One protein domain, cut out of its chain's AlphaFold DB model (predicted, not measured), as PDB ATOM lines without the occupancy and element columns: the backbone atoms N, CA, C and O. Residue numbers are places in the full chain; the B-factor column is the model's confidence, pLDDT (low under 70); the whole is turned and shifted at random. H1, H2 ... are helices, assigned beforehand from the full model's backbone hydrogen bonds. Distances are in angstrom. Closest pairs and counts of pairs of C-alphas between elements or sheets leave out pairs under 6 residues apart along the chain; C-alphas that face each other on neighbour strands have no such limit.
ATOM      1  N   GLU A 143      35.721  34.430 -19.109       95.19
ATOM      2  CA  GLU A 143      36.258  33.177 -18.574       95.19
ATOM      3  C   GLU A 143      35.178  32.081 -18.472       95.19
ATOM      4  O   GLU A 143      35.428  30.911 -18.755       95.19
ATOM      5  N   GLN A 144      33.944  32.444 -18.108       95.31
ATOM      6  CA  GLN A 144      32.823  31.500 -18.065       95.31
ATOM      7  C   GLN A 144      32.409  31.035 -19.467       95.31
ATOM      8  O   GLN A 144      32.085  29.860 -19.633       95.31
ATOM      9  N   ILE A 145      32.460  31.914 -20.476       95.56
ATOM     10  CA  ILE A 145      32.243  31.547 -21.885       95.56
ATOM     11  C   ILE A 145      33.291  30.523 -22.330       95.56
ATOM     12  O   ILE A 145      32.946  29.497 -22.917       95.56
ATOM     13  N   GLU A 146      34.565  30.777 -22.036       96.19
ATOM     14  CA  GLU A 146      35.672  29.885 -22.389       96.19
ATOM     15  C   GLU A 146      35.532  28.522 -21.710       96.19
ATOM     16  O   GLU A 146      35.559  27.492 -22.389       96.19
ATOM     17  N   ARG A 147      35.277  28.507 -20.394       94.50
ATOM     18  CA  ARG A 147      35.036  27.274 -19.634       94.50
ATOM     19  C   ARG A 147      33.825  26.500 -20.158       94.50
ATOM     20  O   ARG A 147      33.892  25.281 -20.279       94.50
ATOM     21  N   HIS A 148      32.729  27.180 -20.500       93.69
ATOM     22  CA  HIS A 148      31.537  26.541 -21.069       93.69
ATOM     23  C   HIS A 148      31.823  25.908 -22.431       93.69
ATOM     24  O   HIS A 148      31.450  24.760 -22.671       93.69
ATOM     25  N   ASN A 149      32.499  26.644 -23.312       96.00
ATOM     26  CA  ASN A 149      32.801  26.191 -24.665       96.00
ATOM     27  C   ASN A 149      33.833  25.058 -24.694       96.00
ATOM     28  O   ASN A 149      33.727  24.177 -25.544       96.00
ATOM     29  N   ALA A 150      34.793  25.045 -23.764       95.88
ATOM     30  CA  ALA A 150      35.800  23.989 -23.653       95.88
ATOM     31  C   ALA A 150      35.197  22.602 -23.358       95.88
ATOM     32  O   ALA A 150      35.813  21.583 -23.657       95.88
ATOM     33  N   LEU A 151      33.986  22.552 -22.793       93.44
ATOM     34  CA  LEU A 151      33.270  21.306 -22.517       93.44
ATOM     35  C   LEU A 151      32.512  20.763 -23.736       93.44
ATOM     36  O   LEU A 151      32.059  19.624 -23.711       93.44
ATOM     37  N   ILE A 152      32.327  21.547 -24.798       93.94
ATOM     38  CA  ILE A 152      31.540  21.112 -25.957       93.94
ATOM     39  C   ILE A 152      32.270  19.979 -26.681       93.94
ATOM     40  O   ILE A 152      33.432  20.102 -27.061       93.94
ATOM     41  N   GLY A 153      31.567  18.871 -26.906       92.38
ATOM     42  CA  GLY A 153      32.112  17.688 -27.566       92.38
ATOM     43  C   GLY A 153      32.962  16.784 -26.672       92.38
ATOM     44  O   GLY A 153      33.374  15.726 -27.152       92.38
ATOM     45  N   THR A 154      33.189  17.148 -25.404       95.25
ATOM     46  CA  THR A 154      33.773  16.246 -24.402       95.25
ATOM     47  C   THR A 154      32.707  15.299 -23.848       95.25
ATOM     48  O   THR A 154      31.533  15.384 -24.214       95.25
ATOM     49  N   THR A 155      33.109  14.367 -22.990       94.88
ATOM     50  CA  THR A 155      32.201  13.418 -22.341       94.88
ATOM     51  C   THR A 155      31.970  13.841 -20.893       94.88
ATOM     52  O   THR A 155      32.920  14.198 -20.198       94.88
ATOM     53  N   ASP A 156      30.722  13.813 -20.432       92.12
ATOM     54  CA  ASP A 156      30.385  14.087 -19.036       92.12
ATOM     55  C   ASP A 156      30.700  12.897 -18.109       92.12
ATOM     56  O   ASP A 156      31.095  11.813 -18.546       92.12
ATOM     57  N   GLY A 157      30.490  13.080 -16.800       87.44
ATOM     58  CA  GLY A 157      30.703  12.029 -15.796       87.44
ATOM     59  C   GLY A 157      29.790  10.802 -15.936       87.44
ATOM     60  O   GLY A 157      29.960   9.838 -15.197       87.44
ATOM     61  N   THR A 158      28.833  10.821 -16.869       91.19
ATOM     62  CA  THR A 158      27.914   9.714 -17.176       91.19
ATOM     63  C   THR A 158      28.213   9.038 -18.515       91.19
ATOM     64  O   THR A 158      27.475   8.147 -18.933       91.19
ATOM     65  N   GLY A 159      29.290   9.432 -19.203       90.81
ATOM     66  CA  GLY A 159      29.655   8.863 -20.499       90.81
ATOM     67  C   GLY A 159      28.932   9.497 -21.694       90.81
ATOM     68  O   GLY A 159      29.086   9.017 -22.817       90.81
ATOM     69  N   ARG A 160      28.154  10.572 -21.498       92.44
ATOM     70  CA  ARG A 160      27.416  11.243 -22.579       92.44
ATOM     71  C   ARG A 160      28.241  12.366 -23.183       92.44
ATOM     72  O   ARG A 160      28.871  13.142 -22.469       92.44
ATOM     73  N   ARG A 161      28.206  12.482 -24.513       93.62
ATOM     74  CA  ARG A 161      28.820  13.615 -25.209       93.62
ATOM     75  C   ARG A 161      28.066  14.890 -24.842       93.62
ATOM     76  O   ARG A 161      26.847  14.956 -24.971       93.62
ATOM     77  N   ILE A 162      28.804  15.896 -24.405       91.25
ATOM     78  CA  ILE A 162      28.267  17.201 -24.067       91.25
ATOM     79  C   ILE A 162      27.951  17.944 -25.365       91.25
ATOM     80  O   ILE A 162      28.853  18.386 -26.080       91.25
ATOM     81  N   ASP A 163      26.660  18.097 -25.641       89.50
ATOM     82  CA  ASP A 163      26.132  18.927 -26.720       89.50
ATOM     83  C   ASP A 163      25.358  20.105 -26.118       89.50
ATOM     84  O   ASP A 163      24.420  19.923 -25.342       89.50
ATOM     85  N   ARG A 164      25.828  21.325 -26.382       89.94
ATOM     86  CA  ARG A 164      25.274  22.570 -25.837       89.94
ATOM     87  C   ARG A 164      25.596  23.731 -26.782       89.94
ATOM     88  O   ARG A 164      26.594  23.653 -27.503       89.94
ATOM     89  N   PRO A 165      24.806  24.821 -26.779       91.81
ATOM     90  CA  PRO A 165      25.084  25.969 -27.631       91.81
ATOM     91  C   PRO A 165      26.449  26.569 -27.290       91.81
ATOM     92  O   PRO A 165      26.801  26.731 -26.116       91.81
ATOM     93  N   ARG A 166      27.205  26.923 -28.332       93.00
ATOM     94  CA  ARG A 166      28.430  27.708 -28.189       93.00
ATOM     95  C   ARG A 166      28.059  29.108 -27.722       93.00
ATOM     96  O   ARG A 166      27.248  29.770 -28.364       93.00
ATOM     97  N   LEU A 167      28.674  29.558 -26.637       94.25
ATOM     98  CA  LEU A 167      28.486  30.909 -26.125       94.25
ATOM     99  C   LEU A 167      29.540  31.847 -26.698       94.25
ATOM    100  O   LEU A 167      30.681  31.465 -26.946       94.25
ATOM    101  N   TYR A 168      29.135  33.084 -26.918       92.62
ATOM    102  CA  TYR A 168      29.972  34.197 -27.335       92.62
ATOM    103  C   TYR A 168      29.192  35.476 -27.058       92.62
ATOM    104  O   TYR A 168      27.983  35.433 -26.821       92.62
ATOM    105  N   ARG A 169      29.886  36.613 -27.061       91.12
ATOM    106  CA  ARG A 169      29.227  37.908 -26.929       91.12
ATOM    107  C   ARG A 169      28.312  38.128 -28.136       91.12
ATOM    108  O   ARG A 169      28.819  38.103 -29.256       91.12
ATOM    109  N   PRO A 170      26.999  38.310 -27.935       89.81
ATOM    110  CA  PRO A 170      26.080  38.437 -29.047       89.81
ATOM    111  C   PRO A 170      26.309  39.765 -29.765       89.81
ATOM    112  O   PRO A 170      26.296  40.829 -29.147       89.81
ATOM    113  N   ASP A 171      26.483  39.699 -31.079       90.50
ATOM    114  CA  ASP A 171      26.347  40.860 -31.947       90.50
ATOM    115  C   ASP A 171      24.864  41.134 -32.258       90.50
ATOM    116  O   ASP A 171      23.956  40.410 -31.837       90.50
ATOM    117  N   LYS A 172      24.609  42.219 -32.993       89.50
ATOM    118  CA  LYS A 172      23.252  42.644 -33.351       89.50
ATOM    119  C   LYS A 172      22.499  41.588 -34.163       89.50
ATOM    120  O   LYS A 172      21.294  41.441 -33.976       89.50
ATOM    121  N   GLU A 173      23.184  40.885 -35.057       89.75
ATOM    122  CA  GLU A 173      22.572  39.896 -35.945       89.75
ATOM    123  C   GLU A 173      22.161  38.646 -35.167       89.75
ATOM    124  O   GLU A 173      20.994  38.253 -35.183       89.75
ATOM    125  N   THR A 174      23.091  38.090 -34.393       87.94
ATOM    126  CA  THR A 174      22.864  36.925 -33.538       87.94
ATOM    127  C   THR A 174      21.766  37.200 -32.524       87.94
ATOM    128  O   THR A 174      20.859  36.382 -32.348       87.94
ATOM    129  N   PHE A 175      21.835  38.356 -31.857       91.25
ATOM    130  CA  PHE A 175      20.828  38.757 -30.885       91.25
ATOM    131  C   PHE A 175      19.467  38.978 -31.547       91.25
ATOM    132  O   PHE A 175      18.460  38.530 -31.012       91.25
ATOM    133  N   GLY A 176      19.423  39.621 -32.718       92.25
ATOM    134  CA  GLY A 176      18.184  39.859 -33.460       92.25
ATOM    135  C   GLY A 176      17.506  38.573 -33.922       92.25
ATOM    136  O   GLY A 176      16.303  38.418 -33.719       92.25
ATOM    137  N   ALA A 177      18.268  37.621 -34.462       91.75
ATOM    138  CA  ALA A 177      17.754  36.301 -34.820       91.75
ATOM    139  C   ALA A 177      17.269  35.528 -33.581       91.75
ATOM    140  O   ALA A 177      16.169  34.973 -33.578       91.75
ATOM    141  N   GLY A 178      18.052  35.557 -32.495       93.31
ATOM    142  CA  GLY A 178      17.677  35.002 -31.192       93.31
ATOM    143  C   GLY A 178      16.365  35.563 -30.658       93.31
ATOM    144  O   GLY A 178      15.466  34.811 -30.281       93.31
ATOM    145  N   LEU A 179      16.237  36.885 -30.674       93.62
ATOM    146  CA  LEU A 179      15.059  37.601 -30.215       93.62
ATOM    147  C   LEU A 179      13.827  37.270 -31.058       93.62
ATOM    148  O   LEU A 179      12.779  36.962 -30.491       93.62
ATOM    149  N   ALA A 180      13.954  37.275 -32.388       93.69
ATOM    150  CA  ALA A 180      12.863  36.932 -33.297       93.69
ATOM    151  C   ALA A 180      12.321  35.522 -33.016       93.69
ATOM    152  O   ALA A 180      11.108  35.331 -32.917       93.69
ATOM    153  N   VAL A 181      13.214  34.548 -32.801       94.81
ATOM    154  CA  VAL A 181      12.833  33.180 -32.425       94.81
ATOM    155  C   VAL A 181      12.151  33.143 -31.059       94.81
ATOM    156  O   VAL A 181      11.105  32.510 -30.926       94.81
ATOM    157  N   THR A 182      12.697  33.822 -30.047       93.06
ATOM    158  CA  THR A 182      12.096  33.861 -28.705       93.06
ATOM    159  C   THR A 182      10.691  34.464 -28.736       93.06
ATOM    160  O   THR A 182       9.769  33.874 -28.173       93.06
ATOM    161  N   MET A 183      10.492  35.580 -29.443       92.69
ATOM    162  CA  MET A 183       9.177  36.214 -29.592       92.69
ATOM    163  C   MET A 183       8.198  35.325 -30.371       92.69
ATOM    164  O   MET A 183       7.047  35.170 -29.964       92.69
ATOM    165  N   ALA A 184       8.649  34.688 -31.454       93.81
ATOM    166  CA  ALA A 184       7.820  33.768 -32.228       93.81
ATOM    167  C   ALA A 184       7.408  32.534 -31.407       93.81
ATOM    168  O   ALA A 184       6.262  32.095 -31.488       93.81
ATOM    169  N   LEU A 185       8.300  32.009 -30.559       93.06
ATOM    170  CA  LEU A 185       7.988  30.931 -29.616       93.06
ATOM    171  C   LEU A 185       6.951  31.357 -28.571       93.06
ATOM    172  O   LEU A 185       6.072  30.571 -28.225       93.06
ATOM    173  N   GLU A 186       7.037  32.578 -28.045       91.38
ATOM    174  CA  GLU A 186       6.026  33.104 -27.120       91.38
ATOM    175  C   GLU A 186       4.662  33.259 -27.791       91.38
ATOM    176  O   GLU A 186       3.659  32.797 -27.245       91.38
ATOM    177  N   ALA A 187       4.626  33.824 -28.998       91.94
ATOM    178  CA  ALA A 187       3.402  33.942 -29.782       91.94
ATOM    179  C   ALA A 187       2.805  32.564 -30.120       91.94
ATOM    180  O   ALA A 187       1.598  32.358 -29.978       91.94
ATOM    181  N   ALA A 188       3.641  31.591 -30.501       92.44
ATOM    182  CA  ALA A 188       3.213  30.218 -30.760       92.44
ATOM    183  C   ALA A 188       2.612  29.565 -29.506       92.44
ATOM    184  O   ALA A 188       1.545  28.957 -29.592       92.44
ATOM    185  N   ARG A 189       3.232  29.750 -28.330       93.81
ATOM    186  CA  ARG A 189       2.702  29.250 -27.047       93.81
ATOM    187  C   ARG A 189       1.353  29.863 -26.697       93.81
ATOM    188  O   ARG A 189       0.475  29.156 -26.221       93.81
ATOM    189  N   GLN A 190       1.179  31.161 -26.931       92.50
ATOM    190  CA  GLN A 190      -0.098  31.835 -26.689       92.50
ATOM    191  C   GLN A 190      -1.191  31.342 -27.642       92.50
ATOM    192  O   GLN A 190      -2.332  31.154 -27.226       92.50
ATOM    193  N   LYS A 191      -0.842  31.101 -28.909       93.00
ATOM    194  CA  LYS A 191      -1.770  30.592 -29.924       93.00
ATOM    195  C   LYS A 191      -2.152  29.129 -29.686       93.00
ATOM    196  O   LYS A 191      -3.308  28.770 -29.875       93.00
ATOM    197  N   ASN A 192      -1.188  28.298 -29.287       93.31
ATOM    198  CA  ASN A 192      -1.326  26.849 -29.142       93.31
ATOM    199  C   ASN A 192      -0.747  26.363 -27.796       93.31
ATOM    200  O   ASN A 192       0.302  25.717 -27.771       93.31
ATOM    201  N   PRO A 193      -1.417  26.630 -26.663       90.94
ATOM    202  CA  PRO A 193      -0.870  26.349 -25.331       90.94
ATOM    203  C   PRO A 193      -0.704  24.855 -25.010       90.94
ATOM    204  O   PRO A 193       0.053  24.511 -24.108       90.94
ATOM    205  N   SER A 194      -1.392  23.965 -25.731       93.88
ATOM    206  CA  SER A 194      -1.274  22.508 -25.587       93.88
ATOM    207  C   SER A 194      -0.228  21.870 -26.508       93.88
ATOM    208  O   SER A 194      -0.002  20.663 -26.413       93.88
ATOM    209  N   ALA A 195       0.388  22.639 -27.411       93.19
ATOM    210  CA  ALA A 195       1.382  22.116 -28.341       93.19
ATOM    211  C   ALA A 195       2.675  21.721 -27.612       93.19
ATOM    212  O   ALA A 195       3.137  22.409 -26.698       93.19
ATOM    213  N   GLY A 196       3.278  20.615 -28.052       94.25
ATOM    214  CA  GLY A 196       4.595  20.190 -27.578       94.25
ATOM    215  C   GLY A 196       5.700  21.155 -28.017       94.25
ATOM    216  O   GLY A 196       5.534  21.927 -28.961       94.25
ATOM    217  N   GLU A 197       6.855  21.100 -27.351       91.75
ATOM    218  CA  GLU A 197       7.965  22.025 -27.620       91.75
ATOM    219  C   GLU A 197       8.464  21.968 -29.071       91.75
ATOM    220  O   GLU A 197       8.740  23.010 -29.658       91.75
ATOM    221  N   GLU A 198       8.527  20.775 -29.663       93.81
ATOM    222  CA  GLU A 198       8.923  20.585 -31.063       93.81
ATOM    223  C   GLU A 198       7.948  21.279 -32.025       93.81
ATOM    224  O   GLU A 198       8.360  22.076 -32.861       93.81
ATOM    225  N   GLN A 199       6.641  21.098 -31.820       94.81
ATOM    226  CA  GLN A 199       5.610  21.744 -32.634       94.81
ATOM    227  C   GLN A 199       5.628  23.273 -32.489       94.81
ATOM    228  O   GLN A 199       5.426  24.000 -33.462       94.81
ATOM    229  N   LEU A 200       5.861  23.779 -31.276       95.56
ATOM    230  CA  LEU A 200       6.013  25.214 -31.031       95.56
ATOM    231  C   LEU A 200       7.247  25.773 -31.742       95.56
ATOM    232  O   LEU A 200       7.193  26.872 -32.296       95.56
ATOM    233  N   LEU A 201       8.344  25.017 -31.744       95.12
ATOM    234  CA  LEU A 201       9.573  25.392 -32.424       95.12
ATOM    235  C   LEU A 201       9.406  25.396 -33.943       95.12
ATOM    236  O   LEU A 201       9.856  26.346 -34.576       95.12
ATOM    237  N   ASP A 202       8.711  24.416 -34.516       95.69
ATOM    238  CA  ASP A 202       8.390  24.389 -35.947       95.69
ATOM    239  C   ASP A 202       7.552  25.604 -36.360       95.69
ATOM    240  O   ASP A 202       7.837  26.258 -37.364       95.69
ATOM    241  N   GLN A 203       6.548  25.965 -35.554       95.38
ATOM    242  CA  GLN A 203       5.723  27.155 -35.790       95.38
ATOM    243  C   GLN A 203       6.539  28.449 -35.703       95.38
ATOM    244  O   GLN A 203       6.376  29.344 -36.538       95.38
ATOM    245  N   ALA A 204       7.424  28.554 -34.710       94.69
ATOM    246  CA  ALA A 204       8.302  29.704 -34.557       94.69
ATOM    247  C   ALA A 204       9.302  29.806 -35.718       94.69
ATOM    248  O   ALA A 204       9.461  30.878 -36.298       94.69
ATOM    249  N   ALA A 205       9.918  28.688 -36.108       95.25
ATOM    250  CA  ALA A 205      10.857  28.606 -37.220       95.25
ATOM    251  C   ALA A 205      10.201  29.022 -38.546       95.25
ATOM    252  O   ALA A 205      10.748  29.860 -39.262       95.25
ATOM    253  N   ALA A 206       8.986  28.533 -38.818       94.94
ATOM    254  CA  ALA A 206       8.199  28.933 -39.983       94.94
ATOM    255  C   ALA A 206       7.838  30.429 -39.970       94.94
ATOM    256  O   ALA A 206       7.876  31.075 -41.012       94.94
ATOM    257  N   THR A 207       7.529  30.990 -38.795       95.06
ATOM    258  CA  THR A 207       7.215  32.422 -38.637       95.06
ATOM    259  C   THR A 207       8.430  33.307 -38.920       95.06
ATOM    260  O   THR A 207       8.295  34.359 -39.536       95.06
ATOM    261  N   VAL A 208       9.615  32.884 -38.475       93.75
ATOM    262  CA  VAL A 208      10.874  33.620 -38.670       93.75
ATOM    263  C   VAL A 208      11.471  33.378 -40.066       93.75
ATOM    264  O   VAL A 208      12.265  34.188 -40.535       93.75
ATOM    265  N   GLY A 209      11.084  32.299 -40.752       94.19
ATOM    266  CA  GLY A 209      11.609  31.939 -42.074       94.19
ATOM    267  C   GLY A 209      12.947  31.193 -42.022       94.19
ATOM    268  O   GLY A 209      13.766  31.331 -42.924       94.19
ATOM    269  N   ILE A 210      13.185  30.412 -40.965       94.25
ATOM    270  CA  ILE A 210      14.408  29.615 -40.770       94.25
ATOM    271  C   ILE A 210      14.067  28.143 -40.524       94.25
ATOM    272  O   ILE A 210      12.920  27.792 -40.257       94.25
ATOM    273  N   SER A 211      15.061  27.254 -40.592       94.75
ATOM    274  CA  SER A 211      14.833  25.842 -40.266       94.75
ATOM    275  C   SER A 211      14.648  25.629 -38.753       94.75
ATOM    276  O   SER A 211      15.264  26.349 -37.957       94.75
ATOM    277  N   PRO A 212      13.880  24.608 -38.320       92.69
ATOM    278  CA  PRO A 212      13.691  24.299 -36.897       92.69
ATOM    279  C   PRO A 212      15.001  24.066 -36.139       92.69
ATOM    280  O   PRO A 212      15.152  24.492 -34.998       92.69
ATOM    281  N   VAL A 213      16.002  23.465 -36.791       92.81
ATOM    282  CA  VAL A 213      17.335  23.246 -36.205       92.81
ATOM    283  C   VAL A 213      18.056  24.569 -35.934       92.81
ATOM    284  O   VAL A 213      18.714  24.720 -34.905       92.81
ATOM    285  N   VAL A 214      17.945  25.543 -36.840       93.19
ATOM    286  CA  VAL A 214      18.545  26.872 -36.652       93.19
ATOM    287  C   VAL A 214      17.783  27.647 -35.576       93.19
ATOM    288  O   VAL A 214      18.411  28.237 -34.696       93.19
ATOM    289  N   ALA A 215      16.450  27.560 -35.558       94.19
ATOM    290  CA  ALA A 215      15.629  28.133 -34.493       94.19
ATOM    291  C   ALA A 215      15.990  27.551 -33.113       94.19
ATOM    292  O   ALA A 215      16.170  28.310 -32.161       94.19
ATOM    293  N   ALA A 216      16.182  26.228 -33.009       93.62
ATOM    294  CA  ALA A 216      16.618  25.573 -31.773       93.62
ATOM    295  C   ALA A 216      17.924  26.182 -31.256       93.62
ATOM    296  O   ALA A 216      18.009  26.568 -30.095       93.62
ATOM    297  N   ARG A 217      18.923  26.339 -32.134       93.06
ATOM    298  CA  ARG A 217      20.235  26.896 -31.769       93.06
ATOM    299  C   ARG A 217      20.133  28.320 -31.239       93.06
ATOM    300  O   ARG A 217      20.773  28.635 -30.240       93.06
ATOM    301  N   HIS A 218      19.324  29.162 -31.878       94.25
ATOM    302  CA  HIS A 218      19.088  30.532 -31.426       94.25
ATOM    303  C   HIS A 218      18.354  30.576 -30.082       94.25
ATOM    304  O   HIS A 218      18.797  31.278 -29.174       94.25
ATOM    305  N   ARG A 219      17.292  29.778 -29.909       93.06
ATOM    306  CA  ARG A 219      16.586  29.625 -28.624       93.06
ATOM    307  C   ARG A 219      17.547  29.189 -27.518       93.06
ATOM    308  O   ARG A 219      17.567  29.787 -26.444       93.06
ATOM    309  N   ASP A 220      18.334  28.150 -27.779       92.94
ATOM    310  CA  ASP A 220      19.233  27.552 -26.795       92.94
ATOM    311  C   ASP A 220      20.357  28.517 -26.428       92.94
ATOM    312  O   ASP A 220      20.676  28.657 -25.248       92.94
ATOM    313  N   PHE A 221      20.902  29.245 -27.408       94.06
ATOM    314  CA  PHE A 221      21.849  30.330 -27.165       94.06
ATOM    315  C   PHE A 221      21.244  31.414 -26.268       94.06
ATOM    316  O   PHE A 221      21.845  31.747 -25.252       94.06
ATOM    317  N   MET A 222      20.051  31.929 -26.590       93.62
ATOM    318  CA  MET A 222      19.404  32.987 -25.804       93.62
ATOM    319  C   MET A 222      19.146  32.539 -24.363       93.62
ATOM    320  O   MET A 222      19.476  33.264 -23.426       93.62
ATOM    321  N   LYS A 223      18.625  31.319 -24.183       91.81
ATOM    322  CA  LYS A 223      18.366  30.724 -22.866       91.81
ATOM    323  C   LYS A 223      19.649  30.509 -22.069       91.81
ATOM    324  O   LYS A 223      19.649  30.692 -20.856       91.81
ATOM    325  N   ALA A 224      20.725  30.093 -22.731       91.69
ATOM    326  CA  ALA A 224      22.005  29.872 -22.080       91.69
ATOM    327  C   ALA A 224      22.728  31.191 -21.777       91.69
ATOM    328  O   ALA A 224      23.360  31.286 -20.737       91.69
ATOM    329  N   TYR A 225      22.644  32.212 -22.632       93.62
ATOM    330  CA  TYR A 225      23.367  33.471 -22.444       93.62
ATOM    331  C   TYR A 225      22.646  34.440 -21.498       93.62
ATOM    332  O   TYR A 225      23.309  35.072 -20.685       93.62
ATOM    333  N   PHE A 226      21.313  34.542 -21.565       92.44
ATOM    334  CA  PHE A 226      20.499  35.477 -20.777       92.44
ATOM    335  C   PHE A 226      19.667  34.744 -19.717       92.44
ATOM    336  O   PHE A 226      18.473  34.514 -19.879       92.44
TER     337      PHE A 226
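This is residues 143 to 226 of the 241 residues of an uncharacterized protein of Geobacter sulfurreducens (strain ATCC 51573 / DSM 12127 / PCA) (UniProt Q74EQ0). Three helices, H2, H3 and H4, cross one another in a triangular cluster, each touching the other two, while the short helix H1 lies to one side of this cluster, apart from it. Between H1 and H2 a long loop, residues 151 to 171, runs away from H1, turns, and comes back through the space between H1 and H4 before H2 begins. The printed part has 84 residues with four named helices in the order H1, H2, H3, H4 and no named strand; the class is all helix. The whole is only just loose, close to compact, with a radius of gyration of the C-alphas of 14.3 A, and the C-alphas span 39 by 32 by 19 A.

Find C-alpha 172 at (23.252, 42.644, -33.351); from there the longest helix, H2, residues 172 to 191, runs 28.0 A to C-alpha 191 at (-1.770, 30.592, -29.924). Next look at residues 197 to 208, which are H3, 16.3 A long. H4, residues 212 to 225, runs 19.7 A and ends with C-alpha 225 at (23.367, 33.471, -22.444). Last, go back to C-alpha 143 at (36.258, 33.177, -18.574), where H1, residues 143 to 150, begins.

Start on H2, whose residues 180 to 189 touch H3. The closest C-alphas there are those of Ala 184 and Ala 204, 4.7 A apart, and the two helices run opposite ways at a steep tilt of 58 degrees. Residues 174 to 182 of H2 touch H4, about perpendicular at 75 degrees; the closest C-alphas are those of Gly 178 and His 218, at 4.7 A. Now look at residues 201 to 206 of H3 and 212 to 216 of H4, where these two helices touch, about perpendicular at 79 degrees. Their closest C-alphas are those of Ala 205 and Pro 212, 5.2 A apart. The packing of the helices is mostly crossed: of the three pairs that touch, 0 are at a shallow tilt. H1 is apart from H2, H3 and H4. In H1, H2, H3 and H4 every pair of O i and N i+4 is within hydrogen-bond range.

Look for the two C-alphas farthest apart at Gly 157, in the loop, and Lys 191, the last residue of H2; they are 40.0 A apart. The printed part has no cut. The link from H1 to H2, 21 residues, is long, while those from H2 to H3 and from H3 to H4 are tight, with 5 and 3 residues. The mean pLDDT of the printed part is 93.1, and no printed residue is under 70.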